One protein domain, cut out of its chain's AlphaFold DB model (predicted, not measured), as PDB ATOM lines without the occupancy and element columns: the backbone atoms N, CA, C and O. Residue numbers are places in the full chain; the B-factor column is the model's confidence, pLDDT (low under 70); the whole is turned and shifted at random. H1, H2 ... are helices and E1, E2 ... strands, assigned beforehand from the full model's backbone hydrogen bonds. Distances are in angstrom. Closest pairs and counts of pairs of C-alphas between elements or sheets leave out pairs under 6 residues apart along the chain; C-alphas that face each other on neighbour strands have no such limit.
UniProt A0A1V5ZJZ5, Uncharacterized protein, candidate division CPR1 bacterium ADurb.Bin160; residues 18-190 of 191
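This is residues 18 to 190 of the 191 residues of an uncharacterized protein of candidate division CPR1 bacterium ADurb.Bin160 (UniProt A0A1V5ZJZ5). A long helix, H4, runs through the middle of the body, with a small three-stranded sheet covering one side of it and the short H8 packed roughly on the other. H1 crosses H4, and beyond H8 the helices H6 and H9 lie side by side, running opposite ways. The printed part has 173 residues, with ten named helices and three named strands in the order H1 H2 E1 E2 E3 H3 H4 H5 H6 H7 H8 H9 H10; the sheet is mixed, in the order E1 E3 E2. The class is mostly helix; the whole is compact and rounded, with a radius of gyration of the C-alphas of 15.8 A and spans of 41 by 37 by 32 A.

H1, residues 18 to 30, touches H4, residues 80 to 96, at a steep tilt of 60 degrees, closest at C-alphas 23 and 84, 6.1 A. H2, residues 33 to 43, is close to H1 but not clearly touching, C-alphas 28 and 36 being 6.7 A apart. E1, residues 48 to 52, is parallel to E3, residues 67 to 71, with N 50 and O 68 at 2.9 A. E2, residues 61 to 64, forms an antiparallel hairpin with E3, with N 69 and O 62 at 2.8 A. H3, residues 72 to 76, only grazes the sheet. H4, the hub, is on the sheet at a height of 8.8 A and runs along the strands, at 18 degrees to E2 on the local plane; these make two layers, a helix on one face of a sheet. H5, residues 101 to 106, touches H4 only at the corner, C-alphas 95 and 103 being closest at 6.6 A. H6, residues 108 to 124, touches H4 only at their ends, closest at C-alphas 96 and 111, 6.1 A. H7, residues 129 to 134, only just touches H8, residues 148 to 153, with 3 pairs of C-alphas within 8 A, the closest being 133 and 151, 6.0 A. H8 touches H4 at a shallow tilt of 29 degrees, opposite ways, C-alphas 89 and 150 being closest at 4.4 A. H9, residues 166 to 177, touches H6 at a shallow tilt of 14 degrees, closest at C-alphas 117 and 170, 6.3 A. H10, residues 185 to 188, touches residues 26 to 30 of H1, closest at C-alphas 29 and 186, 5.9 A. In H1 to H9 every O i to N i+4 pair is within hydrogen-bond range; H10 is too short for one.

H1 begins at C-alpha 18 (-15.546, -22.928, 28.122) and H10 ends at C-alpha 188 (-29.604, -42.695, 27.308). H4 and H6 each measure 24.5 A, H1 18.3 A and H9 16.7 A.

The C-alphas of Val 53 and Gly 165 are the farthest apart, 43.3 A. The printed part has no cut; the links H7 to H8 and H8 to H9 are long. Residues 45, 55, 98 and 141 to 144 have pLDDT under 70.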
ATOM      1  N   GLN A  18     -14.627 -22.013  27.449       85.25
ATOM      2  CA  GLN A  18     -15.546 -22.928  28.122       85.25
ATOM      3  C   GLN A  18     -16.504 -23.566  27.113       85.25
ATOM      4  O   GLN A  18     -16.793 -24.758  27.223       85.25
ATOM      5  N   LEU A  19     -16.948 -22.804  26.110       86.69
ATOM      6  CA  LEU A  19     -17.776 -23.322  25.025       86.69
ATOM      7  C   LEU A  19     -17.056 -24.429  24.245       86.69
ATOM      8  O   LEU A  19     -17.663 -25.470  24.011       86.69
ATOM      9  N   ASN A  20     -15.772 -24.247  23.918       85.69
ATOM     10  CA  ASN A  20     -14.959 -25.270  23.247       85.69
ATOM     11  C   ASN A  20     -14.829 -26.553  24.074       85.69
ATOM     12  O   ASN A  20     -15.140 -27.635  23.582       85.69
ATOM     13  N   ILE A  21     -14.460 -26.425  25.353       87.38
ATOM     14  CA  ILE A  21     -14.329 -27.574  26.261       87.38
ATOM     15  C   ILE A  21     -15.657 -28.326  26.377       87.38
ATOM     16  O   ILE A  21     -15.702 -29.555  26.341       87.38
ATOM     17  N   LEU A  22     -16.769 -27.607  26.539       91.38
ATOM     18  CA  LEU A  22     -18.083 -28.234  26.629       91.38
ATOM     19  C   LEU A  22     -18.472 -28.895  25.310       91.38
ATOM     20  O   LEU A  22     -18.963 -30.019  25.327       91.38
ATOM     21  N   PHE A  23     -18.248 -28.233  24.180       92.19
ATOM     22  CA  PHE A  23     -18.579 -28.781  22.874       92.19
ATOM     23  C   PHE A  23     -17.834 -30.095  22.609       92.19
ATOM     24  O   PHE A  23     -18.485 -31.093  22.299       92.19
ATOM     25  N   ASP A  24     -16.522 -30.144  22.847       90.69
ATOM     26  CA  ASP A  24     -15.734 -31.372  22.688       90.69
ATOM     27  C   ASP A  24     -16.201 -32.498  23.630       90.69
ATOM     28  O   ASP A  24     -16.425 -33.640  23.208       90.69
ATOM     29  N   ASN A  25     -16.484 -32.164  24.895       92.38
ATOM     30  CA  ASN A  25     -17.050 -33.118  25.850       92.38
ATOM     31  C   ASN A  25     -18.373 -33.721  25.353       92.38
ATOM     32  O   ASN A  25     -18.646 -34.906  25.567       92.38
ATOM     33  N   TYR A  26     -19.210 -32.925  24.687       95.38
ATOM     34  CA  TYR A  26     -20.430 -33.424  24.065       95.38
ATOM     35  C   TYR A  26     -20.137 -34.274  22.825       95.38
ATOM     36  O   TYR A  26     -20.765 -35.324  22.682       95.38
ATOM     37  N   LEU A  27     -19.172 -33.912  21.974       95.69
ATOM     38  CA  LEU A  27     -18.754 -34.752  20.843       95.69
ATOM     39  C   LEU A  27     -18.315 -36.147  21.311       95.69
ATOM     40  O   LEU A  27     -18.743 -37.145  20.730       95.69
ATOM     41  N   SER A  28     -17.569 -36.232  22.415       95.31
ATOM     42  CA  SER A  28     -17.160 -37.495  23.056       95.31
ATOM     43  C   SER A  28     -18.332 -38.330  23.596       95.31
ATOM     44  O   SER A  28     -18.253 -39.559  23.694       95.31
ATOM     45  N   GLN A  29     -19.449 -37.686  23.941       96.44
ATOM     46  CA  GLN A  29     -20.676 -38.383  24.327       96.44
ATOM     47  C   GLN A  29     -21.525 -38.794  23.121       96.44
ATOM     48  O   GLN A  29     -22.221 -39.808  23.188       96.44
ATOM     49  N   VAL A  30     -21.505 -38.026  22.034       97.62
ATOM     50  CA  VAL A  30     -22.300 -38.305  20.834       97.62
ATOM     51  C   VAL A  30     -21.657 -39.416  20.012       97.62
ATOM     52  O   VAL A  30     -22.321 -40.403  19.686       97.62
ATOM     53  N   PHE A  31     -20.374 -39.278  19.691       98.00
ATOM     54  CA  PHE A  31     -19.677 -40.125  18.732       98.00
ATOM     55  C   PHE A  31     -18.856 -41.214  19.415       98.00
ATOM     56  O   PHE A  31     -18.359 -41.042  20.527       98.00
ATOM     57  N   SER A  32     -18.714 -42.359  18.748       97.75
ATOM     58  CA  SER A  32     -17.806 -43.410  19.202       97.75
ATOM     59  C   SER A  32     -16.359 -42.892  19.193       97.75
ATOM     60  O   SER A  32     -16.034 -42.033  18.370       97.75
ATOM     61  N   PRO A  33     -15.460 -43.409  20.053       95.94
ATOM     62  CA  PRO A  33     -14.076 -42.927  20.104       95.94
ATOM     63  C   PRO A  33     -13.359 -42.976  18.748       95.94
ATOM     64  O   PRO A  33     -12.638 -42.049  18.385       95.94
ATOM     65  N   SER A  34     -13.600 -44.029  17.958       95.44
ATOM     66  CA  SER A  34     -13.036 -44.161  16.610       95.44
ATOM     67  C   SER A  34     -13.610 -43.136  15.631       95.44
ATOM     68  O   SER A  34     -12.868 -42.582  14.819       95.44
ATOM     69  N   PHE A  35     -14.914 -42.851  15.703       96.25
ATOM     70  CA  PHE A  35     -15.544 -41.847  14.851       96.25
ATOM     71  C   PHE A  35     -15.114 -40.427  15.236       96.25
ATOM     72  O   PHE A  35     -14.792 -39.645  14.342       96.25
ATOM     73  N   LYS A  36     -15.030 -40.118  16.540       94.62
ATOM     74  CA  LYS A  36     -14.521 -38.834  17.046       94.62
ATOM     75  C   LYS A  36     -13.093 -38.585  16.567       94.62
ATOM     76  O   LYS A  36     -12.832 -37.549  15.974       94.62
ATOM     77  N   LYS A  37     -12.204 -39.575  16.690       93.12
ATOM     78  CA  LYS A  37     -10.833 -39.457  16.176       93.12
ATOM     79  C   LYS A  37     -10.797 -39.080  14.690       93.12
ATOM     80  O   LYS A  37     -10.036 -38.203  14.297       93.12
ATOM     81  N   ARG A  38     -11.652 -39.688  13.857       92.75
ATOM     82  CA  ARG A  38     -11.745 -39.318  12.434       92.75
ATOM     83  C   ARG A  38     -12.296 -37.906  12.229       92.75
ATOM     84  O   ARG A  38     -11.814 -37.217  11.330       92.75
ATOM     85  N   ILE A  39     -13.313 -37.501  12.996       92.94
ATOM     86  CA  ILE A  39     -13.817 -36.119  12.999       92.94
ATOM     87  C   ILE A  39     -12.643 -35.167  13.225       92.94
ATOM     88  O   ILE A  39     -12.387 -34.303  12.387       92.94
ATOM     89  N   ASP A  40     -11.914 -35.397  14.309       90.44
ATOM     90  CA  ASP A  40     -10.818 -34.556  14.750       90.44
ATOM     91  C   ASP A  40      -9.720 -34.466  13.681       90.44
ATOM     92  O   ASP A  40      -9.349 -33.377  13.257       90.44
ATOM     93  N   GLU A  41      -9.266 -35.597  13.138       88.44
ATOM     94  CA  GLU A  41      -8.247 -35.645  12.078       88.44
ATOM     95  C   GLU A  41      -8.681 -34.947  10.777       88.44
ATOM     96  O   GLU A  41      -7.851 -34.419  10.035       88.44
ATOM     97  N   THR A  42      -9.979 -34.952  10.472       87.25
ATOM     98  CA  THR A  42     -10.511 -34.455   9.195       87.25
ATOM     99  C   THR A  42     -10.881 -32.974   9.253       87.25
ATOM    100  O   THR A  42     -10.740 -32.263   8.250       87.25
ATOM    101  N   LEU A  43     -11.389 -32.517  10.401       86.44
ATOM    102  CA  LEU A  43     -11.980 -31.193  10.597       86.44
ATOM    103  C   LEU A  43     -11.177 -30.287  11.536       86.44
ATOM    104  O   LEU A  43     -11.615 -29.161  11.774       86.44
ATOM    105  N   LYS A  44     -10.005 -30.723  12.013       76.19
ATOM    106  CA  LYS A  44      -9.080 -29.896  12.801       76.19
ATOM    107  C   LYS A  44      -8.926 -28.502  12.190       76.19
ATOM    108  O   LYS A  44      -8.489 -28.384  11.044       76.19
ATOM    109  N   ASN A  45      -9.275 -27.466  12.956       67.69
ATOM    110  CA  ASN A  45      -9.193 -26.049  12.571       67.69
ATOM    111  C   ASN A  45      -9.928 -25.700  11.262       67.69
ATOM    112  O   ASN A  45      -9.552 -24.768  10.556       67.69
ATOM    113  N   ARG A  46     -10.939 -26.486  10.879       72.62
ATOM    114  CA  ARG A  46     -11.723 -26.283   9.650       72.62
ATOM    115  C   ARG A  46     -13.170 -25.932   9.941       72.62
ATOM    116  O   ARG A  46     -13.968 -25.937   9.007       72.62
ATOM    117  N   ILE A  47     -13.519 -25.661  11.194       82.56
ATOM    118  CA  ILE A  47     -14.869 -25.260  11.576       82.56
ATOM    119  C   ILE A  47     -14.816 -23.837  12.089       82.56
ATOM    120  O   ILE A  47     -14.355 -23.573  13.195       82.56
ATOM    121  N   SER A  48     -15.316 -22.922  11.269       85.25
ATOM    122  CA  SER A  48     -15.416 -21.530  11.676       85.25
ATOM    123  C   SER A  48     -16.657 -21.323  12.527       85.25
ATOM    124  O   SER A  48     -17.736 -21.837  12.226       85.25
ATOM    125  N   PHE A  49     -16.506 -20.526  13.574       87.56
ATOM    126  CA  PHE A  49     -17.591 -20.101  14.441       87.56
ATOM    127  C   PHE A  49     -17.763 -18.595  14.285       87.56
ATOM    128  O   PHE A  49     -16.816 -17.834  14.469       87.56
ATOM    129  N   LYS A  50     -18.960 -18.156  13.892       90.31
ATOM    130  CA  LYS A  50     -19.245 -16.740  13.661       90.31
ATOM    131  C   LYS A  50     -20.463 -16.293  14.437       90.31
ATOM    132  O   LYS A  50     -21.575 -16.764  14.226       90.31
ATOM    133  N   GLU A  51     -20.238 -15.316  15.290       89.88
ATOM    134  CA  GLU A  51     -21.295 -14.589  15.968       89.88
ATOM    135  C   GLU A  51     -21.921 -13.561  15.025       89.88
ATOM    136  O   GLU A  51     -21.224 -12.768  14.390       89.88
ATOM    137  N   VAL A  52     -23.248 -13.584  14.925       89.94
ATOM    138  CA  VAL A  52     -24.037 -12.636  14.138       89.94
ATOM    139  C   VAL A  52     -25.164 -12.057  14.980       89.94
ATOM    140  O   VAL A  52     -25.623 -12.659  15.951       89.94
ATOM    141  N   VAL A  53     -25.640 -10.881  14.580       86.50
ATOM    142  CA  VAL A  53     -26.848 -10.273  15.141       86.50
ATOM    143  C   VAL A  53     -27.940 -10.358  14.083       86.50
ATOM    144  O   VAL A  53     -27.990  -9.545  13.162       86.50
ATOM    145  N   ASP A  54     -28.803 -11.365  14.205       77.94
ATOM    146  CA  ASP A  54     -29.957 -11.551  13.325       77.94
ATOM    147  C   ASP A  54     -31.233 -11.087  14.047       77.94
ATOM    148  O   ASP A  54     -31.497 -11.455  15.197       77.94
ATOM    149  N   LYS A  55     -32.049 -10.274  13.364       68.38
ATOM    150  CA  LYS A  55     -33.336  -9.773  13.880       68.38
ATOM    151  C   LYS A  55     -34.374 -10.893  14.049       68.38
ATOM    152  O   LYS A  55     -35.373 -10.713  14.749       68.38
ATOM    153  N   THR A  56     -34.146 -12.054  13.440       73.62
ATOM    154  CA  THR A  56     -35.025 -13.219  13.493       73.62
ATOM    155  C   THR A  56     -34.858 -13.958  14.822       73.62
ATOM    156  O   THR A  56     -33.990 -14.812  14.985       73.62
ATOM    157  N   LYS A  57     -35.743 -13.674  15.788       71.94
ATOM    158  CA  LYS A  57     -35.676 -14.227  17.160       71.94
ATOM    159  C   LYS A  57     -35.746 -15.761  17.256       71.94
ATOM    160  O   LYS A  57     -35.443 -16.318  18.308       71.94
ATOM    161  N   ASN A  58     -36.167 -16.440  16.190       78.12
ATOM    162  CA  ASN A  58     -36.397 -17.885  16.189       78.12
ATOM    163  C   ASN A  58     -35.182 -18.706  15.733       78.12
ATOM    164  O   ASN A  58     -35.158 -19.912  15.974       78.12
ATOM    165  N   VAL A  59     -34.184 -18.080  15.102       84.44
ATOM    166  CA  VAL A  59     -32.966 -18.762  14.645       84.44
ATOM    167  C   VAL A  59     -31.894 -18.614  15.716       84.44
ATOM    168  O   VAL A  59     -31.548 -17.503  16.115       84.44
ATOM    169  N   VAL A  60     -31.403 -19.749  16.211       90.25
ATOM    170  CA  VAL A  60     -30.395 -19.811  17.281       90.25
ATOM    171  C   VAL A  60     -29.001 -19.944  16.685       90.25
ATOM    172  O   VAL A  60     -28.084 -19.222  17.068       90.25
ATOM    173  N   ALA A  61     -28.871 -20.867  15.741       92.25
ATOM    174  CA  ALA A  61     -27.686 -21.098  14.947       92.25
ATOM    175  C   ALA A  61     -28.118 -21.604  13.564       92.25
ATOM    176  O   ALA A  61     -29.269 -22.016  13.397       92.25
ATOM    177  N   TYR A  62     -27.223 -21.509  12.589       91.81
ATOM    178  CA  TYR A  62     -27.376 -22.092  11.260       91.81
ATOM    179  C   TYR A  62     -25.998 -22.342  10.636       91.81
ATOM    180  O   TYR A  62     -25.018 -21.671  10.968       91.81
ATOM    181  N   THR A  63     -25.917 -23.273   9.692       91.50
ATOM    182  CA  THR A  63     -24.662 -23.651   9.031       91.50
ATOM    183  C   THR A  63     -24.629 -23.193   7.579       91.50
ATOM    184  O   THR A  63     -25.568 -23.417   6.817       91.50
ATOM    185  N   ILE A  64     -23.501 -22.619   7.149       88.56
ATOM    186  CA  ILE A  64     -23.177 -22.451   5.725       88.56
ATOM    187  C   ILE A  64     -21.781 -23.018   5.482       88.56
ATOM    188  O   ILE A  64     -20.783 -22.512   5.996       88.56
ATOM    189  N   GLY A  65     -21.701 -24.063   4.659       86.94
ATOM    190  CA  GLY A  65     -20.432 -24.722   4.369       86.94
ATOM    191  C   GLY A  65     -19.891 -25.449   5.602       86.94
ATOM    192  O   GLY A  65     -20.484 -26.414   6.069       86.94
ATOM    193  N   ASN A  66     -18.737 -25.009   6.086       87.25
ATOM    194  CA  ASN A  66     -18.087 -25.468   7.315       87.25
ATOM    195  C   ASN A  66     -18.158 -24.419   8.441       87.25
ATOM    196  O   ASN A  66     -17.450 -24.536   9.435       87.25
ATOM    197  N   THR A  67     -18.946 -23.357   8.257       89.50
ATOM    198  CA  THR A  67     -19.086 -22.278   9.234       89.50
ATOM    199  C   THR A  67     -20.414 -22.412   9.966       89.50
ATOM    200  O   THR A  67     -21.467 -22.440   9.321       89.50
ATOM    201  N   ILE A  68     -20.360 -22.437  11.295       92.75
ATOM    202  CA  ILE A  68     -21.528 -22.307  12.167       92.75
ATOM    203  C   ILE A  68     -21.710 -20.825  12.487       92.75
ATOM    204  O   ILE A  68     -20.824 -20.186  13.057       92.75
ATOM    205  N   TYR A  69     -22.866 -20.285  12.123       93.25
ATOM    206  CA  TYR A  69     -23.295 -18.945  12.490       93.25
ATOM    207  C   TYR A  69     -24.213 -19.033  13.699       93.25
ATOM    208  O   TYR A  69     -25.141 -19.839  13.722       93.25
ATOM    209  N   VAL A  70     -23.973 -18.195  14.698       92.44
ATOM    210  CA  VAL A  70     -24.739 -18.159  15.942       92.44
ATOM    211  C   VAL A  70     -25.363 -16.785  16.108       92.44
ATOM    212  O   VAL A  70     -24.663 -15.776  16.075       92.44
ATOM    213  N   ASN A  71     -26.681 -16.740  16.310       92.69
ATOM    214  CA  ASN A  71     -27.380 -15.501  16.633       92.69
ATOM    215  C   ASN A  71     -27.107 -15.148  18.101       92.69
ATOM    216  O   ASN A  71     -27.815 -15.628  18.992       92.69
ATOM    217  N   SER A  72     -26.069 -14.349  18.360       89.75
ATOM    218  CA  SER A  72     -25.516 -14.144  19.706       89.75
ATOM    219  C   SER A  72     -26.578 -13.764  20.748       89.75
ATOM    220  O   SER A  72     -26.658 -14.457  21.765       89.75
ATOM    221  N   PRO A  73     -27.473 -12.777  20.516       89.88
ATOM    222  CA  PRO A  73     -28.526 -12.444  21.478       89.88
ATOM    223  C   PRO A  73     -29.425 -13.626  21.864       89.88
ATOM    224  O   PRO A  73     -29.810 -13.754  23.021       89.88
ATOM    225  N   VAL A  74     -29.768 -14.497  20.910       90.81
ATOM    226  CA  VAL A  74     -30.682 -15.630  21.131       90.81
ATOM    227  C   VAL A  74     -29.951 -16.847  21.691       90.81
ATOM    228  O   VAL A  74     -30.540 -17.638  22.427       90.81
ATOM    229  N   PHE A  75     -28.690 -17.042  21.318       91.44
ATOM    230  CA  PHE A  75     -27.871 -18.154  21.778       91.44
ATOM    231  C   PHE A  75     -27.444 -17.966  23.229       91.44
ATOM    232  O   PHE A  75     -27.713 -18.836  24.058       91.44
ATOM    233  N   TYR A  76     -26.866 -16.807  23.555       89.50
ATOM    234  CA  TYR A  76     -26.388 -16.506  24.904       89.50
ATOM    235  C   TYR A  76     -27.521 -16.247  25.903       89.50
ATOM    236  O   TYR A  76     -27.299 -16.326  27.106       89.50
ATOM    237  N   SER A  77     -28.759 -16.030  25.441       90.75
ATOM    238  CA  SER A  77     -29.927 -16.025  26.330       90.75
ATOM    239  C   SER A  77     -30.357 -17.429  26.779       90.75
ATOM    240  O   SER A  77     -31.286 -17.560  27.579       90.75
ATOM    241  N   LYS A  78     -29.778 -18.503  26.222       89.56
ATOM    242  CA  LYS A  78     -30.094 -19.885  26.604       89.56
ATOM    243  C   LYS A  78     -29.104 -20.389  27.641       89.56
ATOM    244  O   LYS A  78     -27.951 -19.979  27.690       89.56
ATOM    245  N   ASN A  79     -29.537 -21.380  28.418       91.31
ATOM    246  CA  ASN A  79     -28.605 -22.183  29.199       91.31
ATOM    247  C   ASN A  79     -27.533 -22.791  28.275       91.31
ATOM    248  O   ASN A  79     -27.876 -23.351  27.231       91.31
ATOM    249  N   ILE A  80     -26.266 -22.730  28.692       88.62
ATOM    250  CA  ILE A  80     -25.118 -23.161  27.885       88.62
ATOM    251  C   ILE A  80     -25.254 -24.596  27.362       88.62
ATOM    252  O   ILE A  80     -24.998 -24.836  26.188       88.62
ATOM    253  N   ASN A  81     -25.777 -25.534  28.163       89.56
ATOM    254  CA  ASN A  81     -26.005 -26.910  27.709       89.56
ATOM    255  C   ASN A  81     -26.997 -26.963  26.547       89.56
ATOM    256  O   ASN A  81     -26.801 -27.716  25.601       89.56
ATOM    257  N   LYS A  82     -28.052 -26.142  26.597       91.06
ATOM    258  CA  LYS A  82     -29.026 -26.032  25.510       91.06
ATOM    259  C   LYS A  82     -28.404 -25.376  24.277       91.06
ATOM    260  O   LYS A  82     -28.702 -25.814  23.173       91.06
ATOM    261  N   GLY A  83     -27.534 -24.380  24.460       91.12
ATOM    262  CA  GLY A  83     -26.722 -23.794  23.390       91.12
ATOM    263  C   GLY A  83     -25.881 -24.848  22.666       91.12
ATOM    264  O   GLY A  83     -25.983 -24.974  21.449       91.12
ATOM    265  N   ILE A  84     -25.160 -25.693  23.410       93.69
ATOM    266  CA  ILE A  84     -24.368 -26.798  22.844       93.69
ATOM    267  C   ILE A  84     -25.220 -27.743  21.986       93.69
ATOM    268  O   ILE A  84     -24.762 -28.181  20.937       93.69
ATOM    269  N   LEU A  85     -26.472 -28.029  22.363       94.50
ATOM    270  CA  LEU A  85     -27.337 -28.887  21.540       94.50
ATOM    271  C   LEU A  85     -27.650 -28.286  20.163       94.50
ATOM    272  O   LEU A  85     -27.774 -29.037  19.198       94.50
ATOM    273  N   PHE A  86     -27.764 -26.958  20.065       93.75
ATOM    274  CA  PHE A  86     -27.888 -26.282  18.772       93.75
ATOM    275  C   PHE A  86     -26.578 -26.352  17.985       93.75
ATOM    276  O   PHE A  86     -26.613 -26.623  16.794       93.75
ATOM    277  N   LEU A  87     -25.423 -26.210  18.640       94.69
ATOM    278  CA  LEU A  87     -24.137 -26.387  17.958       94.69
ATOM    279  C   LEU A  87     -23.949 -27.816  17.442       94.69
ATOM    280  O   LEU A  87     -23.460 -27.995  16.337       94.69
ATOM    281  N   LEU A  88     -24.374 -28.834  18.195       95.81
ATOM    282  CA  LEU A  88     -24.351 -30.224  17.732       95.81
ATOM    283  C   LEU A  88     -25.276 -30.447  16.532       95.81
ATOM    284  O   LEU A  88     -24.908 -31.175  15.618       95.81
ATOM    285  N   HIS A  89     -26.461 -29.828  16.531       95.19
ATOM    286  CA  HIS A  89     -27.380 -29.860  15.391       95.19
ATOM    287  C   HIS A  89     -26.693 -29.305  14.133       95.19
ATOM    288  O   HIS A  89     -26.619 -29.993  13.118       95.19
ATOM    289  N   GLU A  90     -26.103 -28.115  14.236       94.25
ATOM    290  CA  GLU A  90     -25.348 -27.483  13.149       94.25
ATOM    291  C   GLU A  90     -24.107 -28.282  12.735       94.25
ATOM    292  O   GLU A  90     -23.768 -28.405  11.561       94.25
ATOM    293  N   PHE A  91     -23.444 -28.918  13.691       95.12
ATOM    294  CA  PHE A  91     -22.287 -29.751  13.416       95.12
ATOM    295  C   PHE A  91     -22.637 -30.996  12.587       95.12
ATOM    296  O   PHE A  91     -21.867 -31.376  11.705       95.12
ATOM    297  N   ILE A  92     -23.807 -31.609  12.798       95.06
ATOM    298  CA  ILE A  92     -24.280 -32.701  11.932       95.06
ATOM    299  C   ILE A  92     -24.460 -32.208  10.487       95.06
ATOM    300  O   ILE A  92     -24.006 -32.900   9.571       95.06
ATOM    301  N   HIS A  93     -24.993 -30.996  10.277       92.62
ATOM    302  CA  HIS A  93     -25.078 -30.382   8.942       92.62
ATOM    303  C   HIS A  93     -23.701 -30.228   8.288       92.62
ATOM    304  O   HIS A  93     -23.550 -30.492   7.093       92.62
ATOM    305  N   ILE A  94     -22.664 -29.876   9.060       92.25
ATOM    306  CA  ILE A  94     -21.278 -29.846   8.561       92.25
ATOM    307  C   ILE A  94     -20.835 -31.237   8.109       92.25
ATOM    308  O   ILE A  94     -20.316 -31.369   7.001       92.25
ATOM    309  N   LEU A  95     -21.053 -32.282   8.913       92.88
ATOM    310  CA  LEU A  95     -20.681 -33.658   8.547       92.88
ATOM    311  C   LEU A  95     -21.438 -34.163   7.310       92.88
ATOM    312  O   LEU A  95     -20.912 -34.956   6.529       92.88
ATOM    313  N   GLN A  96     -22.665 -33.687   7.110       90.00
ATOM    314  CA  GLN A  96     -23.501 -34.007   5.957       90.00
ATOM    315  C   GLN A  96     -23.264 -33.079   4.757       90.00
ATOM    316  O   GLN A  96     -23.820 -33.326   3.683       90.00
ATOM    317  N   ASN A  97     -22.428 -32.044   4.875       82.69
ATOM    318  CA  ASN A  97     -22.295 -31.010   3.854       82.69
ATOM    319  C   ASN A  97     -21.903 -31.598   2.488       82.69
ATOM    320  O   ASN A  97     -20.759 -31.972   2.235       82.69
ATOM    321  N   SER A  98     -22.877 -31.650   1.576       68.75
ATOM    322  CA  SER A  98     -22.752 -32.207   0.227       68.75
ATOM    323  C   SER A  98     -21.896 -31.372  -0.716       68.75
ATOM    324  O   SER A  98     -21.437 -31.896  -1.725       68.75
ATOM    325  N   LYS A  99     -21.652 -30.101  -0.386       75.62
ATOM    326  CA  LYS A  99     -20.891 -29.180  -1.236       75.62
ATOM    327  C   LYS A  99     -19.379 -29.341  -1.082       75.62
ATOM    328  O   LYS A  99     -18.637 -28.891  -1.946       75.62
ATOM    329  N   SER A 100     -18.909 -29.983  -0.010       77.81
ATOM    330  CA  SER A 100     -17.482 -30.240   0.210       77.81
ATOM    331  C   SER A 100     -17.141 -31.692  -0.107       77.81
ATOM    332  O   SER A 100     -17.331 -32.575   0.727       77.81
ATOM    333  N   PHE A 101     -16.596 -31.947  -1.301       77.19
ATOM    334  CA  PHE A 101     -16.214 -33.297  -1.748       77.19
ATOM    335  C   PHE A 101     -15.326 -34.034  -0.729       77.19
ATOM    336  O   PHE A 101     -15.525 -35.217  -0.463       77.19
ATOM    337  N   PHE A 102     -14.391 -33.318  -0.093       79.88
ATOM    338  CA  PHE A 102     -13.522 -33.879   0.943       79.88
ATOM    339  C   PHE A 102     -14.305 -34.361   2.176       79.88
ATOM    340  O   PHE A 102     -14.084 -35.480   2.640       79.88
ATOM    341  N   ILE A 103     -15.241 -33.550   2.680       81.12
ATOM    342  CA  ILE A 103     -16.090 -33.902   3.830       81.12
ATOM    343  C   ILE A 103     -17.012 -35.067   3.460       81.12
ATOM    344  O   ILE A 103     -17.083 -36.047   4.199       81.12
ATOM    345  N   VAL A 104     -17.651 -35.011   2.285       76.94
ATOM    346  CA  VAL A 104     -18.552 -36.072   1.806       76.94
ATOM    347  C   VAL A 104     -17.850 -37.423   1.776       76.94
ATOM    348  O   VAL A 104     -18.390 -38.397   2.294       76.94
ATOM    349  N   ASN A 105     -16.638 -37.493   1.229       82.88
ATOM    350  CA  ASN A 105     -15.911 -38.757   1.136       82.88
ATOM    351  C   ASN A 105     -15.504 -39.309   2.506       82.88
ATOM    352  O   ASN A 105     -15.447 -40.524   2.687       82.88
ATOM    353  N   LYS A 106     -15.224 -38.437   3.480       89.06
ATOM    354  CA  LYS A 106     -14.777 -38.846   4.819       89.06
ATOM    355  C   LYS A 106     -15.927 -39.254   5.741       89.06
ATOM    356  O   LYS A 106     -15.716 -40.126   6.589       89.06
ATOM    357  N   PHE A 107     -17.116 -38.687   5.538       92.62
ATOM    358  CA  PHE A 107     -18.289 -38.874   6.401       92.62
ATOM    359  C   PHE A 107     -19.529 -39.398   5.657       92.62
ATOM    360  O   PHE A 107     -20.667 -39.169   6.071       92.62
ATOM    361  N   ASN A 108     -19.341 -40.129   4.553       91.75
ATOM    362  CA  ASN A 108     -20.458 -40.717   3.803       91.75
ATOM    363  C   ASN A 108     -21.290 -41.705   4.645       91.75
ATOM    364  O   ASN A 108     -22.470 -41.927   4.394       91.75
ATOM    365  N   ASP A 109     -20.696 -42.298   5.675       94.56
ATOM    366  CA  ASP A 109     -21.387 -43.155   6.636       94.56
ATOM    367  C   ASP A 109     -22.446 -42.420   7.469       94.56
ATOM    368  O   ASP A 109     -23.487 -43.020   7.751       94.56
ATOM    369  N   ILE A 110     -22.260 -41.133   7.786       94.75
ATOM    370  CA  ILE A 110     -23.313 -40.300   8.392       94.75
ATOM    371  C   ILE A 110     -24.494 -40.181   7.430       94.75
ATOM    372  O   ILE A 110     -25.621 -40.467   7.822       94.75
ATOM    373  N   LYS A 111     -24.246 -39.863   6.153       90.81
ATOM    374  CA  LYS A 111     -25.303 -39.762   5.128       90.81
ATOM    375  C   LYS A 111     -26.029 -41.078   4.888       90.81
ATOM    376  O   LYS A 111     -27.247 -41.105   4.738       90.81
ATOM    377  N   ASN A 112     -25.287 -42.180   4.853       93.25
ATOM    378  CA  ASN A 112     -25.862 -43.510   4.693       93.25
ATOM    379  C   ASN A 112     -26.711 -43.891   5.908       93.25
ATOM    380  O   ASN A 112     -27.780 -44.479   5.753       93.25
ATOM    381  N   THR A 113     -26.261 -43.542   7.115       96.38
ATOM    382  CA  THR A 113     -27.029 -43.763   8.344       96.38
ATOM    383  C   THR A 113     -28.303 -42.931   8.332       96.38
ATOM    384  O   THR A 113     -29.384 -43.496   8.460       96.38
ATOM    385  N   GLU A 114     -28.193 -41.634   8.059       94.19
ATOM    386  CA  GLU A 114     -29.309 -40.702   7.900       94.19
ATOM    387  C   GLU A 114     -30.356 -41.229   6.905       94.19
ATOM    388  O   GLU A 114     -31.531 -41.370   7.236       94.19
ATOM    389  N   ALA A 115     -29.929 -41.646   5.709       93.44
ATOM    390  CA  ALA A 115     -30.820 -42.182   4.683       93.44
ATOM    391  C   ALA A 115     -31.573 -43.446   5.139       93.44
ATOM    392  O   ALA A 115     -32.747 -43.631   4.804       93.44
ATOM    393  N   ARG A 116     -30.913 -44.321   5.908       96.50
ATOM    394  CA  ARG A 116     -31.535 -45.524   6.478       96.50
ATOM    395  C   ARG A 116     -32.553 -45.165   7.557       96.50
ATOM    396  O   ARG A 116     -33.639 -45.745   7.558       96.50
ATOM    397  N   LEU A 117     -32.226 -44.215   8.437       96.19
ATOM    398  CA  LEU A 117     -33.154 -43.707   9.450       96.19
ATOM    399  C   LEU A 117     -34.366 -43.050   8.783       96.19
ATOM    400  O   LEU A 117     -35.498 -43.353   9.150       96.19
ATOM    401  N   TYR A 118     -34.145 -42.248   7.741       94.94
ATOM    402  CA  TYR A 118     -35.203 -41.608   6.964       94.94
ATOM    403  C   TYR A 118     -36.141 -42.626   6.335       94.94
ATOM    404  O   TYR A 118     -37.349 -42.555   6.548       94.94
ATOM    405  N   SER A 119     -35.600 -43.625   5.637       94.94
ATOM    406  CA  SER A 119     -36.422 -44.677   5.037       94.94
ATOM    407  C   SER A 119     -37.219 -45.453   6.089       94.94
ATOM    408  O   SER A 119     -38.388 -45.768   5.862       94.94
ATOM    409  N   LEU A 120     -36.614 -45.748   7.246       96.75
ATOM    410  CA  LEU A 120     -37.306 -46.408   8.352       96.75
ATOM    411  C   LEU A 120     -38.467 -45.550   8.867       96.75
ATOM    412  O   LEU A 120     -39.586 -46.052   8.958       96.75
ATOM    413  N   VAL A 121     -38.209 -44.284   9.197       95.19
ATOM    414  CA  VAL A 121     -39.214 -43.365   9.746       95.19
ATOM    415  C   VAL A 121     -40.337 -43.164   8.742       95.19
ATOM    416  O   VAL A 121     -41.487 -43.419   9.077       95.19
ATOM    417  N   GLN A 122     -40.018 -42.807   7.495       93.44
ATOM    418  CA  GLN A 122     -41.000 -42.535   6.445       93.44
ATOM    419  C   GLN A 122     -41.976 -43.704   6.243       93.44
ATOM    420  O   GLN A 122     -43.177 -43.485   6.113       93.44
ATOM    421  N   LYS A 123     -41.487 -44.952   6.272       95.75
ATOM    422  CA  LYS A 123     -42.322 -46.162   6.132       95.75
ATOM    423  C   LYS A 123     -43.229 -46.437   7.335       95.75
ATOM    424  O   LYS A 123     -44.173 -47.218   7.222       95.75
ATOM    425  N   ASN A 124     -42.924 -45.852   8.491       97.50
ATOM    426  CA  ASN A 124     -43.603 -46.123   9.756       97.50
ATOM    427  C   ASN A 124     -44.276 -44.886  10.363       97.50
ATOM    428  O   ASN A 124     -44.734 -44.963  11.499       97.50
ATOM    429  N   LEU A 125     -44.366 -43.769   9.638       95.81
ATOM    430  CA  LEU A 125     -45.104 -42.594  10.094       95.81
ATOM    431  C   LEU A 125     -46.588 -42.922  10.302       95.81
ATOM    432  O   LEU A 125     -47.220 -43.572   9.469       95.81
ATOM    433  N   ILE A 126     -47.136 -42.418  11.403       96.94
ATOM    434  CA  ILE A 126     -48.582 -42.357  11.672       96.94
ATOM    435  C   ILE A 126     -49.081 -40.909  11.780       96.94
ATOM    436  O   ILE A 126     -50.277 -40.657  11.670       96.94
ATOM    437  N   LYS A 127     -48.162 -39.952  11.960       93.81
ATOM    438  CA  LYS A 127     -48.392 -38.502  11.908       93.81
ATOM    439  C   LYS A 127     -47.459 -37.872  10.860       93.81
ATOM    440  O   LYS A 127     -46.516 -38.533  10.422       93.81
ATOM    441  N   PRO A 128     -47.681 -36.609  10.447       91.56
ATOM    442  CA  PRO A 128     -46.807 -35.938   9.489       91.56
ATOM    443  C   PRO A 128     -45.335 -35.943   9.917       91.56
ATOM    444  O   PRO A 128     -45.013 -35.816  11.097       91.56
ATOM    445  N   TYR A 129     -44.435 -36.019   8.939       90.56
ATOM    446  CA  TYR A 129     -42.990 -36.070   9.179       90.56
ATOM    447  C   TYR A 129     -42.462 -34.862   9.974       90.56
ATOM    448  O   TYR A 129     -41.578 -35.001  10.815       90.56
ATOM    449  N   SER A 130     -43.041 -33.675   9.772       89.94
ATOM    450  CA  SER A 130     -42.668 -32.485  10.538       89.94
ATOM    451  C   SER A 130     -42.993 -32.589  12.025       89.94
ATOM    452  O   SER A 130     -42.221 -32.100  12.849       89.94
ATOM    453  N   VAL A 131     -44.079 -33.283  12.379       91.50
ATOM    454  CA  VAL A 131     -44.419 -33.587  13.775       91.50
ATOM    455  C   VAL A 131     -43.380 -34.531  14.365       91.50
ATOM    456  O   VAL A 131     -42.901 -34.266  15.461       91.50
ATOM    457  N   PHE A 132     -42.963 -35.564  13.624       92.00
ATOM    458  CA  PHE A 132     -41.911 -36.477  14.081       92.00
ATOM    459  C   PHE A 132     -40.612 -35.742  14.432       92.00
ATOM    460  O   PHE A 132     -40.009 -36.052  15.448       92.00
ATOM    461  N   LEU A 133     -40.185 -34.763  13.632       91.06
ATOM    462  CA  LEU A 133     -38.920 -34.060  13.861       91.06
ATOM    463  C   LEU A 133     -38.972 -32.977  14.944       91.06
ATOM    464  O   LEU A 133     -37.933 -32.627  15.497       91.06
ATOM    465  N   THR A 134     -40.146 -32.399  15.203       88.69
ATOM    466  CA  THR A 134     -40.244 -31.143  15.971       88.69
ATOM    467  C   THR A 134     -41.249 -31.186  17.122       88.69
ATOM    468  O   THR A 134     -41.352 -30.219  17.878       88.69
ATOM    469  N   GLY A 135     -42.032 -32.262  17.237       87.81
ATOM    470  CA  GLY A 135     -43.145 -32.397  18.183       87.81
ATOM    471  C   GLY A 135     -44.356 -31.508  17.882       87.81
ATOM    472  O   GLY A 135     -45.315 -31.490  18.650       87.81
ATOM    473  N   LYS A 136     -44.343 -30.751  16.779       88.12
ATOM    474  CA  LYS A 136     -45.430 -29.851  16.367       88.12
ATOM    475  C   LYS A 136     -45.626 -29.880  14.858       88.12
ATOM    476  O   LYS A 136     -44.725 -30.217  14.097       88.12
ATOM    477  N   ASN A 137     -46.818 -29.501  14.407       85.44
ATOM    478  CA  ASN A 137     -47.084 -29.401  12.978       85.44
ATOM    479  C   ASN A 137     -46.374 -28.161  12.411       85.44
ATOM    480  O   ASN A 137     -46.784 -27.031  12.678       85.44
ATOM    481  N   GLN A 138     -45.278 -28.371  11.685       81.62
ATOM    482  CA  GLN A 138     -44.521 -27.311  11.016       81.62
ATOM    483  C   GLN A 138     -44.459 -27.557   9.512       81.62
ATOM    484  O   GLN A 138     -44.449 -28.699   9.055       81.62
ATOM    485  N   ASN A 139     -44.355 -26.476   8.746       74.88
ATOM    486  CA  ASN A 139     -44.046 -26.558   7.326       74.88
ATOM    487  C   ASN A 139     -42.521 -26.677   7.159       74.88
ATOM    488  O   ASN A 139     -41.825 -25.666   7.073       74.88
ATOM    489  N   LEU A 140     -41.993 -27.903   7.230       71.94
ATOM    490  CA  LEU A 140     -40.577 -28.178   6.966       71.94
ATOM    491  C   LEU A 140     -40.348 -28.316   5.456       71.94
ATOM    492  O   LEU A 140     -41.134 -28.957   4.761       71.94
ATOM    493  N   HIS A 141     -39.266 -27.721   4.954       65.44
ATOM    494  CA  HIS A 141     -38.912 -27.745   3.533       65.44
ATOM    495  C   HIS A 141     -38.439 -29.141   3.067       65.44
ATOM    496  O   HIS A 141     -38.170 -30.043   3.860       65.44
ATOM    497  N   SER A 142     -38.287 -29.298   1.750       53.09
ATOM    498  CA  SER A 142     -37.895 -30.510   1.002       53.09
ATOM    499  C   SER A 142     -36.586 -31.223   1.402       53.09
ATOM    500  O   SER A 142     -36.286 -32.269   0.830       53.09
ATOM    501  N   SER A 143     -35.797 -30.708   2.348       63.41
ATOM    502  CA  SER A 143     -34.530 -31.305   2.805       63.41
ATOM    503  C   SER A 143     -34.683 -32.296   3.959       63.41
ATOM    504  O   SER A 143     -33.678 -32.765   4.474       63.41
ATOM    505  N   GLY A 144     -35.912 -32.652   4.358       67.88
ATOM    506  CA  GLY A 144     -36.179 -33.457   5.558       67.88
ATOM    507  C   GLY A 144     -35.391 -34.769   5.681       67.88
ATOM    508  O   GLY A 144     -35.245 -35.272   6.785       67.88
ATOM    509  N   LYS A 145     -34.832 -35.301   4.585       73.56
ATOM    510  CA  LYS A 145     -33.902 -36.433   4.631       73.56
ATOM    511  C   LYS A 145     -32.669 -36.170   5.496       73.56
ATOM    512  O   LYS A 145     -32.208 -37.136   6.073       73.56
ATOM    513  N   ASP A 146     -32.156 -34.946   5.567       79.56
ATOM    514  CA  ASP A 146     -30.894 -34.621   6.248       79.56
ATOM    515  C   ASP A 146     -31.096 -34.155   7.706       79.56
ATOM    516  O   ASP A 146     -30.156 -33.732   8.368       79.56
ATOM    517  N   GLU A 147     -32.324 -34.227   8.225       90.12
ATOM    518  CA  GLU A 147     -32.710 -33.570   9.478       90.12
ATOM    519  C   GLU A 147     -32.931 -34.521  10.669       90.12
ATOM    520  O   GLU A 147     -33.064 -34.100  11.815       90.12
ATOM    521  N   ILE A 148     -32.988 -35.834  10.470       93.25
ATOM    522  CA  ILE A 148     -33.263 -36.781  11.559       93.25
ATOM    523  C   ILE A 148     -32.164 -36.736  12.610       93.25
ATOM    524  O   ILE A 148     -32.454 -36.547  13.795       93.25
ATOM    525  N   LEU A 149     -30.901 -36.906  12.208       94.62
ATOM    526  CA  LEU A 149     -29.792 -36.859  13.159       94.62
ATOM    527  C   LEU A 149     -29.624 -35.461  13.764       94.62
ATOM    528  O   LEU A 149     -29.262 -35.360  14.937       94.62
ATOM    529  N   THR A 150     -29.931 -34.392  13.029       93.56
ATOM    530  CA  THR A 150     -29.830 -33.013  13.530       93.56
ATOM    531  C   THR A 150     -30.883 -32.776  14.629       93.56
ATOM    532  O   THR A 150     -30.549 -32.297  15.720       93.56
ATOM    533  N   TYR A 151     -32.141 -33.188  14.431       92.50
ATOM    534  CA  TYR A 151     -33.205 -33.102  15.444       92.50
ATOM    535  C   TYR A 151     -33.045 -34.114  16.587       92.50
ATOM    536  O   TYR A 151     -33.514 -33.893  17.709       92.50
ATOM    537  N   GLN A 152     -32.312 -35.206  16.371       93.25
ATOM    538  CA  GLN A 152     -31.887 -36.083  17.459       93.25
ATOM    539  C   GLN A 152     -30.949 -35.346  18.432       93.25
ATOM    540  O   GLN A 152     -31.047 -35.553  19.649       93.25
ATOM    541  N   MET A 153     -30.066 -34.465  17.940       94.94
ATOM    542  CA  MET A 153     -29.095 -33.765  18.793       94.94
ATOM    543  C   MET A 153     -29.774 -32.853  19.816       94.94
ATOM    544  O   MET A 153     -29.414 -32.847  20.999       94.94
ATOM    545  N   ASN A 154     -30.820 -32.147  19.394       88.88
ATOM    546  CA  ASN A 154     -31.575 -31.222  20.238       88.88
ATOM    547  C   ASN A 154     -32.811 -31.853  20.913       88.88
ATOM    548  O   ASN A 154     -33.576 -31.130  21.548       88.88
ATOM    549  N   ASN A 155     -32.942 -33.188  20.863       88.75
ATOM    550  CA  ASN A 155     -34.016 -33.957  21.503       88.75
ATOM    551  C   ASN A 155     -35.425 -33.530  21.048       88.75
ATOM    552  O   ASN A 155     -36.337 -33.424  21.865       88.75
ATOM    553  N   SER A 156     -35.588 -33.256  19.753       90.00
ATOM    554  CA  SER A 156     -36.867 -32.793  19.192       90.00
ATOM    555  C   SER A 156     -37.706 -33.907  18.562       90.00
ATOM    556  O   SER A 156     -38.819 -33.642  18.116       90.00
ATOM    557  N   ILE A 157     -37.199 -35.145  18.538       93.06
ATOM    558  CA  ILE A 157     -37.918 -36.278  17.952       93.06
ATOM    559  C   ILE A 157     -39.134 -36.661  18.806       93.06
ATOM    560  O   ILE A 157     -38.998 -37.009  19.981       93.06
ATOM    561  N   ASP A 158     -40.311 -36.679  18.185       94.50
ATOM    562  CA  ASP A 158     -41.552 -37.200  18.752       94.50
ATOM    563  C   ASP A 158     -41.768 -38.660  18.332       94.50
ATOM    564  O   ASP A 158     -42.268 -38.968  17.246       94.50
ATOM    565  N   TRP A 159     -41.431 -39.583  19.233       94.19
ATOM    566  CA  TRP A 159     -41.628 -41.018  19.019       94.19
ATOM    567  C   TRP A 159     -43.105 -41.432  18.924       94.19
ATOM    568  O   TRP A 159     -43.387 -42.503  18.394       94.19
ATOM    569  N   SER A 160     -44.055 -40.588  19.351       95.06
ATOM    570  CA  SER A 160     -45.494 -40.838  19.176       95.06
ATOM    571  C   SER A 160     -45.983 -40.616  17.738       95.06
ATOM    572  O   SER A 160     -47.153 -40.850  17.435       95.06
ATOM    573  N   ALA A 161     -45.116 -40.124  16.846       95.81
ATOM    574  CA  ALA A 161     -45.430 -39.877  15.441       95.81
ATOM    575  C   ALA A 161     -45.157 -41.082  14.522       95.81
ATOM    576  O   ALA A 161     -45.470 -41.024  13.329       95.81
ATOM    577  N   VAL A 162     -44.606 -42.177  15.058       96.81
ATOM    578  CA  VAL A 162     -44.299 -43.415  14.326       96.81
ATOM    579  C   VAL A 162     -44.965 -44.634  14.969       96.81
ATOM    580  O   VAL A 162     -45.359 -44.600  16.132       96.81
ATOM    581  N   LYS A 163     -45.091 -45.726  14.209       97.94
ATOM    582  CA  LYS A 163     -45.601 -47.015  14.699       97.94
ATOM    583  C   LYS A 163     -44.745 -47.555  15.848       97.94
ATOM    584  O   LYS A 163     -43.519 -47.404  15.838       97.94
ATOM    585  N   GLU A 164     -45.381 -48.271  16.770       96.56
ATOM    586  CA  GLU A 164     -44.701 -49.051  17.808       96.56
ATOM    587  C   GLU A 164     -43.654 -50.005  17.194       96.56
ATOM    588  O   GLU A 164     -43.811 -50.490  16.069       96.56
ATOM    589  N   GLY A 165     -42.531 -50.222  17.884       96.25
ATOM    590  CA  GLY A 165     -41.411 -51.019  17.367       96.25
ATOM    591  C   GLY A 165     -40.451 -50.260  16.434       96.25
ATOM    592  O   GLY A 165     -39.391 -50.780  16.065       96.25
ATOM    593  N   THR A 166     -40.798 -49.042  15.990       97.00
ATOM    594  CA  THR A 166     -39.935 -48.239  15.098       97.00
ATOM    595  C   THR A 166     -38.707 -47.712  15.829       97.00
ATOM    596  O   THR A 166     -37.615 -47.700  15.258       97.00
ATOM    597  N   LYS A 167     -38.862 -47.317  17.096       96.38
ATOM    598  CA  LYS A 167     -37.781 -46.774  17.924       96.38
ATOM    599  C   LYS A 167     -36.665 -47.800  18.130       96.38
ATOM    600  O   LYS A 167     -35.489 -47.491  17.973       96.38
ATOM    601  N   GLU A 168     -37.017 -49.055  18.367       97.31
ATOM    602  CA  GLU A 168     -36.075 -50.155  18.552       97.31
ATOM    603  C   GLU A 168     -35.272 -50.389  17.270       97.31
ATOM    604  O   GLU A 168     -34.043 -50.468  17.305       97.31
ATOM    605  N   LYS A 169     -35.944 -50.424  16.112       98.19
ATOM    606  CA  LYS A 169     -35.292 -50.544  14.797       98.19
ATOM    607  C   LYS A 169     -34.380 -49.354  14.505       98.19
ATOM    608  O   LYS A 169     -33.287 -49.541  13.975       98.19
ATOM    609  N   TYR A 170     -34.799 -48.151  14.882       97.50
ATOM    610  CA  TYR A 170     -34.006 -46.935  14.749       97.50
ATOM    611  C   TYR A 170     -32.707 -47.043  15.556       97.50
ATOM    612  O   TYR A 170     -31.617 -46.851  15.018       97.50
ATOM    613  N   ILE A 171     -32.803 -47.465  16.819       97.38
ATOM    614  CA  ILE A 171     -31.643 -47.702  17.688       97.38
ATOM    615  C   ILE A 171     -30.727 -48.781  17.103       97.38
ATOM    616  O   ILE A 171     -29.507 -48.644  17.164       97.38
ATOM    617  N   GLN A 172     -31.276 -49.840  16.501       98.31
ATOM    618  CA  GLN A 172     -30.461 -50.860  15.833       98.31
ATOM    619  C   GLN A 172     -29.688 -50.299  14.634       98.31
ATOM    620  O   GLN A 172     -28.521 -50.644  14.462       98.31
ATOM    621  N   ILE A 173     -30.275 -49.392  13.845       98.19
ATOM    622  CA  ILE A 173     -29.550 -48.700  12.766       98.19
ATOM    623  C   ILE A 173     -28.391 -47.880  13.349       98.19
ATOM    624  O   ILE A 173     -27.266 -47.993  12.856       98.19
ATOM    625  N   LEU A 174     -28.629 -47.124  14.428       97.56
ATOM    626  CA  LEU A 174     -27.569 -46.375  15.108       97.56
ATOM    627  C   LEU A 174     -26.457 -47.303  15.622       97.56
ATOM    628  O   LEU A 174     -25.280 -47.013  15.409       97.56
ATOM    629  N   LYS A 175     -26.797 -48.444  16.236       97.56
ATOM    630  CA  LYS A 175     -25.818 -49.442  16.713       97.56
ATOM    631  C   LYS A 175     -24.977 -49.997  15.567       97.56
ATOM    632  O   LYS A 175     -23.751 -50.021  15.649       97.56
ATOM    633  N   GLN A 176     -25.629 -50.408  14.482       98.06
ATOM    634  CA  GLN A 176     -24.969 -50.976  13.305       98.06
ATOM    635  C   GLN A 176     -24.049 -49.977  12.601       98.06
ATOM    636  O   GLN A 176     -23.070 -50.394  11.988       98.06
ATOM    637  N   SER A 177     -24.343 -48.678  12.697       97.50
ATOM    638  CA  SER A 177     -23.504 -47.628  12.118       97.50
ATOM    639  C   SER A 177     -22.109 -47.566  12.756       97.50
ATOM    640  O   SER A 177     -21.152 -47.183  12.093       97.50
ATOM    641  N   LYS A 178     -21.977 -47.954  14.038       97.12
ATOM    642  CA  LYS A 178     -20.754 -47.819  14.856       97.12
ATOM    643  C   LYS A 178     -20.222 -46.376  14.977       97.12
ATOM    644  O   LYS A 178     -19.116 -46.174  15.483       97.12
ATOM    645  N   LEU A 179     -21.001 -45.374  14.558       97.81
ATOM    646  CA  LEU A 179     -20.598 -43.961  14.573       97.81
ATOM    647  C   LEU A 179     -20.823 -43.314  15.943       97.81
ATOM    648  O   LEU A 179     -20.140 -42.359  16.293       97.81
ATOM    649  N   PHE A 180     -21.772 -43.838  16.723       98.00
ATOM    650  CA  PHE A 180     -22.279 -43.191  17.932       98.00
ATOM    651  C   PHE A 180     -21.912 -43.944  19.213       98.00
ATOM    652  O   PHE A 180     -21.896 -45.175  19.252       98.00
ATOM    653  N   ASN A 181     -21.677 -43.197  20.291       97.31
ATOM    654  CA  ASN A 181     -21.433 -43.732  21.629       97.31
ATOM    655  C   ASN A 181     -22.756 -43.921  22.386       97.31
ATOM    656  O   ASN A 181     -23.070 -43.198  23.328       97.31
ATOM    657  N   LEU A 182     -23.553 -44.906  21.973       96.62
ATOM    658  CA  LEU A 182     -24.927 -45.092  22.467       96.62
ATOM    659  C   LEU A 182     -25.040 -45.438  23.963       96.62
ATOM    660  O   LEU A 182     -26.133 -45.389  24.520       96.62
ATOM    661  N   ASN A 183     -23.925 -45.756  24.622       95.44
ATOM    662  CA  ASN A 183     -23.881 -46.019  26.062       95.44
ATOM    663  C   ASN A 183     -23.743 -44.735  26.903       95.44
ATOM    664  O   ASN A 183     -23.827 -44.798  28.135       95.44
ATOM    665  N   SER A 184     -23.522 -43.582  26.267       96.62
ATOM    666  CA  SER A 184     -23.321 -42.309  26.951       96.62
ATOM    667  C   SER A 184     -24.609 -41.758  27.572       96.62
ATOM    668  O   SER A 184     -25.730 -42.090  27.176       96.62
ATOM    669  N   ASN A 185     -24.448 -40.848  28.534       93.62
ATOM    670  CA  ASN A 185     -25.571 -40.130  29.140       93.62
ATOM    671  C   ASN A 185     -26.343 -39.280  28.121       93.62
ATOM    672  O   ASN A 185     -27.537 -39.049  28.304       93.62
ATOM    673  N   PHE A 186     -25.681 -38.826  27.053       95.56
ATOM    674  CA  PHE A 186     -26.325 -38.096  25.967       95.56
ATOM    675  C   PHE A 186     -27.400 -38.939  25.279       95.56
ATOM    676  O   PHE A 186     -28.526 -38.464  25.113       95.56
ATOM    677  N   TRP A 187     -27.063 -40.180  24.912       95.25
ATOM    678  CA  TRP A 187     -27.963 -41.079  24.191       95.25
ATOM    679  C   TRP A 187     -29.013 -41.701  25.107       95.25
ATOM    680  O   TRP A 187     -30.187 -41.667  24.758       95.25
ATOM    681  N   LYS A 188     -28.651 -42.136  26.321       92.31
ATOM    682  CA  LYS A 188     -29.604 -42.695  27.308       92.31
ATOM    683  C   LYS A 188     -30.813 -41.800  27.609       92.31
ATOM    684  O   LYS A 188     -31.841 -42.292  28.046       92.31
ATOM    685  N   LYS A 189     -30.682 -40.485  27.417       90.44
ATOM    686  CA  LYS A 189     -31.761 -39.507  27.628       90.44
ATOM    687  C   LYS A 189     -32.659 -39.289  26.404       90.44
ATOM    688  O   LYS A 189     -33.655 -38.586  26.527       90.44
ATOM    689  N   ARG A 190     -32.279 -39.801  25.231       90.00
ATOM    690  CA  ARG A 190     -32.890 -39.464  23.932       90.00
ATOM    691  C   ARG A 190     -33.449 -40.662  23.168       90.00
ATOM    692  O   ARG A 190     -34.319 -40.484  22.315       90.00
TER     693      ARG A 190